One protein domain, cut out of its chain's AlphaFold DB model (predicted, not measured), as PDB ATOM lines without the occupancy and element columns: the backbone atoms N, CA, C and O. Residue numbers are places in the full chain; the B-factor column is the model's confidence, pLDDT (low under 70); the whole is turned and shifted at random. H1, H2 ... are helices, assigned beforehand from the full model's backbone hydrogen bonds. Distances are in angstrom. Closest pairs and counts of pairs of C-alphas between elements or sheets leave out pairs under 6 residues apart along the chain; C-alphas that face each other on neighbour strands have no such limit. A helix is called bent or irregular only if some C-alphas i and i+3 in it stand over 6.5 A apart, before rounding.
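Overview. This is residues 49 to 91 of the 274 residues of an uncharacterized protein of Streptomyces avermitilis (strain ATCC 31267 / DSM 46492 / JCM 5070 / NBRC 14893 / NCIMB 12804 / NRRL 8165 / MA-4680) (UniProt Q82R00). Look first at the longest helix, H3, which starts at the short helix H2 and runs away from it about at a right angle, as a long arm. H1 begins beside the last residues of H2, with Glu 49 near Cys 72, and runs off in its own direction, about perpendicular to H3, and residues 61 to 64 then lead back to H2. H2 is thus the piece where the two longer helices meet, each touching it with its first residues alone. The printed part has 43 residues with three named helices, in the order H1, H2, H3, and no named strand, and its class is all helix. It is compact, with a radius of gyration of the C-alphas of 9.3 A, and the C-alphas span 22 by 21 by 15 A.

Arrangement. Begin with H3, residues 77 to 91, and look from it to H2, residues 65 to 73. The two touch, H3 with residues 77 to 81 alone. Their closest C-alphas are those of Ala 69 and Ala 80, 5.1 A apart. Their lines are about perpendicular, at 87 degrees. Go on from H2 to H1, residues 49 to 60, which touches H2 with residues 49 to 53 alone. The closest C-alphas there are those of Glu 49 and Cys 72, 5.1 A apart. H1 and H2 run opposite ways at a steep tilt of 49 degrees. H1 and H3 are close but not clearly touching: their closest C-alphas, those of Asp 50 and Arg 83, are 7.5 A apart. The lines of H1 and H3 are about perpendicular, at 81 degrees. In the backbones of H1, H2 and H3, every O i to N i+4 pair is within hydrogen-bond range.

Along the chain. Find C-alpha 77 at (550.532, 515.610, 399.986); from there H3 runs 21.3 A to C-alpha 91 at (548.596, 534.954, 391.403). H1 starts at C-alpha 49, at (560.447, 524.607, 398.801), and covers 16.2 A to C-alpha 60. H2, from Leu 65 to Trp 73, measures 10.6 A. None of the three helices is bent.

Size, cuts and confidence. The two C-alphas farthest apart are those of Gly 74 and Gly 91, at 24.8 A, while the first and last printed, Glu 49 and Gly 91, are 17.4 A apart. The printed part has no cut. The link from H1 to H2, four residues, is tight, and so is the one from H2 to H3, three residues. The mean pLDDT of the printed part is 78.9; look for values under 70 at residues 58 to 62 and 88 to 91.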
ATOM      1  N   GLU A  49     561.173 525.724 399.410       86.12
ATOM      2  CA  GLU A  49     560.447 524.607 398.801       86.12
ATOM      3  C   GLU A  49     559.483 525.084 397.710       86.12
ATOM      4  O   GLU A  49     559.278 524.400 396.708       86.12
ATOM      5  N   ASP A  50     558.915 526.279 397.871       83.00
ATOM      6  CA  ASP A  50     558.075 526.881 396.844       83.00
ATOM      7  C   ASP A  50     558.880 527.274 395.603       83.00
ATOM      8  O   ASP A  50     558.465 527.003 394.480       83.00
ATOM      9  N   GLU A  51     560.040 527.901 395.803       80.56
ATOM     10  CA  GLU A  51     560.959 528.275 394.721       80.56
ATOM     11  C   GLU A  51     561.537 527.030 394.031       80.56
ATOM     12  O   GLU A  51     561.768 527.006 392.819       80.56
ATOM     13  N   GLN A  52     561.746 525.944 394.778       82.75
ATOM     14  CA  GLN A  52     562.073 524.644 394.206       82.75
ATOM     15  C   GLN A  52     560.927 524.107 393.342       82.75
ATOM     16  O   GLN A  52     561.184 523.705 392.205       82.75
ATOM     17  N   LEU A  53     559.676 524.154 393.815       83.62
ATOM     18  CA  LEU A  53     558.529 523.733 393.010       83.62
ATOM     19  C   LEU A  53     558.414 524.554 391.722       83.62
ATOM     20  O   LEU A  53     558.221 523.970 390.659       83.62
ATOM     21  N   LEU A  54     558.549 525.881 391.796       80.25
ATOM     22  CA  LEU A  54     558.482 526.758 390.623       80.25
ATOM     23  C   LEU A  54     559.559 526.404 389.594       80.25
ATOM     24  O   LEU A  54     559.243 526.230 388.421       80.25
ATOM     25  N   ARG A  55     560.807 526.196 390.031       75.25
ATOM     26  CA  ARG A  55     561.900 525.750 389.148       75.25
ATOM     27  C   ARG A  55     561.602 524.407 388.486       75.25
ATOM     28  O   ARG A  55     561.844 524.250 387.290       75.25
ATOM     29  N   LEU A  56     561.076 523.442 389.242       72.06
ATOM     30  CA  LEU A  56     560.707 522.133 388.702       72.06
ATOM     31  C   LEU A  56     559.543 522.250 387.707       72.06
ATOM     32  O   LEU A  56     559.585 521.625 386.651       72.06
ATOM     33  N   ALA A  57     558.535 523.070 388.008       72.12
ATOM     34  CA  ALA A  57     557.400 523.310 387.123       72.12
ATOM     35  C   ALA A  57     557.837 523.975 385.809       72.12
ATOM     36  O   ALA A  57     557.399 523.552 384.745       72.12
ATOM     37  N   THR A  58     558.756 524.945 385.859       65.38
ATOM     38  CA  THR A  58     559.347 525.555 384.659       65.38
ATOM     39  C   THR A  58     560.169 524.548 383.855       65.38
ATOM     40  O   THR A  58     560.074 524.521 382.633       65.38
ATOM     41  N   ARG A  59     560.960 523.701 384.522       65.31
ATOM     42  CA  ARG A  59     561.851 522.741 383.854       65.31
ATOM     43  C   ARG A  59     561.112 521.586 383.182       65.31
ATOM     44  O   ARG A  59     561.528 521.146 382.117       65.31
ATOM     45  N   TYR A  60     560.077 521.058 383.830       59.47
ATOM     46  CA  TYR A  60     559.385 519.840 383.392       59.47
ATOM     47  C   TYR A  60     557.996 520.108 382.800       59.47
ATOM     48  O   TYR A  60     557.321 519.165 382.390       59.47
ATOM     49  N   SER A  61     557.572 521.376 382.761       47.19
ATOM     50  CA  SER A  61     556.286 521.895 382.265       47.19
ATOM     51  C   SER A  61     555.041 521.407 383.020       47.19
ATOM     52  O   SER A  61     554.131 522.191 383.277       47.19
ATOM     53  N   THR A  62     554.982 520.139 383.432       64.88
ATOM     54  CA  THR A  62     553.892 519.565 384.227       64.88
ATOM     55  C   THR A  62     554.428 518.687 385.355       64.88
ATOM     56  O   THR A  62     555.361 517.908 385.183       64.88
ATOM     57  N   LEU A  63     553.815 518.812 386.534       74.62
ATOM     58  CA  LEU A  63     554.090 517.981 387.704       74.62
ATOM     59  C   LEU A  63     552.769 517.564 388.331       74.62
ATOM     60  O   LEU A  63     551.883 518.390 388.568       74.62
ATOM     61  N   THR A  64     552.639 516.280 388.644       80.38
ATOM     62  CA  THR A  64     551.542 515.821 389.495       80.38
ATOM     63  C   THR A  64     551.735 516.343 390.915       80.38
ATOM     64  O   THR A  64     552.857 516.565 391.378       80.38
ATOM     65  N   LEU A  65     550.635 516.487 391.655       80.44
ATOM     66  CA  LEU A  65     550.705 516.915 393.052       80.44
ATOM     67  C   LEU A  65     551.524 515.936 393.912       80.44
ATOM     68  O   LEU A  65     552.201 516.366 394.840       80.44
ATOM     69  N   HIS A  66     551.512 514.641 393.577       81.38
ATOM     70  CA  HIS A  66     552.348 513.631 394.228       81.38
ATOM     71  C   HIS A  66     553.840 513.848 393.959       81.38
ATOM     72  O   HIS A  66     554.627 513.840 394.902       81.38
ATOM     73  N   GLN A  67     554.236 514.103 392.708       82.50
ATOM     74  CA  GLN A  67     555.631 514.418 392.373       82.50
ATOM     75  C   GLN A  67     556.092 515.702 393.064       82.50
ATOM     76  O   GLN A  67     557.168 515.727 393.651       82.50
ATOM     77  N   ALA A  68     555.252 516.740 393.069       85.62
ATOM     78  CA  ALA A  68     555.521 517.977 393.796       85.62
ATOM     79  C   ALA A  68     555.685 517.727 395.308       85.62
ATOM     80  O   ALA A  68     556.628 518.228 395.921       85.62
ATOM     81  N   ALA A  69     554.815 516.904 395.907       91.12
ATOM     82  CA  ALA A  69     554.888 516.539 397.320       91.12
ATOM     83  C   ALA A  69     556.189 515.817 397.671       91.12
ATOM     84  O   ALA A  69     556.822 516.169 398.664       91.12
ATOM     85  N   TYR A  70     556.604 514.839 396.866       91.69
ATOM     86  CA  TYR A  70     557.865 514.130 397.079       91.69
ATOM     87  C   TYR A  70     559.080 515.034 396.876       91.69
ATOM     88  O   TYR A  70     559.962 515.048 397.728       91.69
ATOM     89  N   ALA A  71     559.098 515.824 395.803       85.88
ATOM     90  CA  ALA A  71     560.252 516.638 395.445       85.88
ATOM     91  C   ALA A  71     560.484 517.830 396.387       85.88
ATOM     92  O   ALA A  71     561.634 518.192 396.617       85.88
ATOM     93  N   CYS A  72     559.416 518.439 396.912       91.00
ATOM     94  CA  CYS A  72     559.515 519.707 397.646       91.00
ATOM     95  C   CYS A  72     559.103 519.596 399.122       91.00
ATOM     96  O   CYS A  72     559.496 520.429 399.926       91.00
ATOM     97  N   TRP A  73     558.317 518.584 399.517       93.25
ATOM     98  CA  TRP A  73     557.744 518.511 400.875       93.25
ATOM     99  C   TRP A  73     557.853 517.139 401.551       93.25
ATOM    100  O   TRP A  73     557.150 516.892 402.539       93.25
ATOM    101  N   GLY A  74     558.736 516.258 401.067       90.44
ATOM    102  CA  GLY A  74     558.997 514.948 401.676       90.44
ATOM    103  C   GLY A  74     557.791 514.004 401.641       90.44
ATOM    104  O   GLY A  74     557.525 513.301 402.610       90.44
ATOM    105  N   GLY A  75     556.994 514.055 400.572       89.81
ATOM    106  CA  GLY A  75     555.813 513.205 400.373       89.81
ATOM    107  C   GLY A  75     554.538 513.706 401.065       89.81
ATOM    108  O   GLY A  75     553.475 513.108 400.903       89.81
ATOM    109  N   ARG A  76     554.590 514.828 401.799       92.56
ATOM    110  CA  ARG A  76     553.424 515.397 402.500       92.56
ATOM    111  C   ARG A  76     552.428 516.024 401.519       92.56
ATOM    112  O   ARG A  76     552.486 517.221 401.231       92.56
ATOM    113  N   ILE A  77     551.484 515.218 401.037       90.19
ATOM    114  CA  ILE A  77     550.532 515.610 399.986       90.19
ATOM    115  C   ILE A  77     549.635 516.790 400.379       90.19
ATOM    116  O   ILE A  77     549.406 517.680 399.564       90.19
ATOM    117  N   GLU A  78     549.184 516.865 401.634       87.00
ATOM    118  CA  GLU A  78     548.340 517.974 402.101       87.00
ATOM    119  C   GLU A  78     549.125 519.288 402.233       87.00
ATOM    120  O   GLU A  78     548.588 520.363 401.960       87.00
ATOM    121  N   ALA A  79     550.424 519.220 402.555       85.88
ATOM    122  CA  ALA A  79     551.298 520.391 402.535       85.88
ATOM    123  C   ALA A  79     551.480 520.900 401.099       85.88
ATOM    124  O   ALA A  79     551.269 522.084 400.845       85.88
ATOM    125  N   ALA A  80     551.767 520.000 400.153       85.62
ATOM    126  CA  ALA A  80     551.858 520.338 398.735       85.62
ATOM    127  C   ALA A  80     550.544 520.931 398.211       85.62
ATOM    128  O   ALA A  80     550.547 521.974 397.566       85.62
ATOM    129  N   ARG A  81     549.398 520.326 398.551       85.44
ATOM    130  CA  ARG A  81     548.067 520.822 398.175       85.44
ATOM    131  C   ARG A  81     547.829 522.233 398.691       85.44
ATOM    132  O   ARG A  81     547.385 523.087 397.929       85.44
ATOM    133  N   ARG A  82     548.122 522.478 399.970       83.75
ATOM    134  CA  ARG A  82     547.957 523.790 400.601       83.75
ATOM    135  C   ARG A  82     548.888 524.829 399.981       83.75
ATOM    136  O   ARG A  82     548.429 525.928 399.702       83.75
ATOM    137  N   ARG A  83     550.163 524.503 399.742       85.69
ATOM    138  CA  ARG A  83     551.136 525.437 399.146       85.69
ATOM    139  C   ARG A  83     550.830 525.734 397.686       85.69
ATOM    140  O   ARG A  83     550.757 526.900 397.337       85.69
ATOM    141  N   VAL A  84     550.543 524.722 396.867       80.00
ATOM    142  CA  VAL A  84     550.117 524.919 395.471       80.00
ATOM    143  C   VAL A  84     548.833 525.738 395.406       80.00
ATOM    144  O   VAL A  84     548.720 526.624 394.568       80.00
ATOM    145  N   ARG A  85     547.876 525.491 396.309       77.94
ATOM    146  CA  ARG A  85     546.670 526.316 396.416       77.94
ATOM    147  C   ARG A  85     547.021 527.768 396.738       77.94
ATOM    148  O   ARG A  85     546.603 528.637 395.992       77.94
ATOM    149  N   LEU A  86     547.840 528.008 397.763       72.81
ATOM    150  CA  LEU A  86     548.298 529.353 398.115       72.81
ATOM    151  C   LEU A  86     549.056 530.026 396.970       72.81
ATOM    152  O   LEU A  86     548.888 531.212 396.777       72.81
ATOM    153  N   MET A  87     549.848 529.297 396.184       73.56
ATOM    154  CA  MET A  87     550.538 529.848 395.014       73.56
ATOM    155  C   MET A  87     549.585 530.226 393.877       73.56
ATOM    156  O   MET A  87     549.774 531.239 393.208       73.56
ATOM    157  N   VAL A  88     548.582 529.381 393.626       66.50
ATOM    158  CA  VAL A  88     547.514 529.662 392.663       66.50
ATOM    159  C   VAL A  88     546.730 530.893 393.114       66.50
ATOM    160  O   VAL A  88     546.507 531.790 392.305       66.50
ATOM    161  N   GLU A  89     546.383 530.953 394.399       62.97
ATOM    162  CA  GLU A  89     545.702 532.080 395.043       62.97
ATOM    163  C   GLU A  89     546.581 533.346 395.064       62.97
ATOM    164  O   GLU A  89     546.073 534.434 394.827       62.97
ATOM    165  N   ALA A  90     547.902 533.209 395.213       60.25
ATOM    166  CA  ALA A  90     548.907 534.280 395.171       60.25
ATOM    167  C   ALA A  90     549.319 534.696 393.741       60.25
ATOM    168  O   ALA A  90     550.399 535.253 393.505       60.25
ATOM    169  N   GLY A  91     548.480 534.393 392.748       67.31
ATOM    170  CA  GLY A  91     548.596 534.954 391.403       67.31
ATOM    171  C   GLY A  91     549.395 534.135 390.388       67.31
ATOM    172  O   GLY A  91     549.683 534.661 389.316       67.31
TER     173      GLY A  91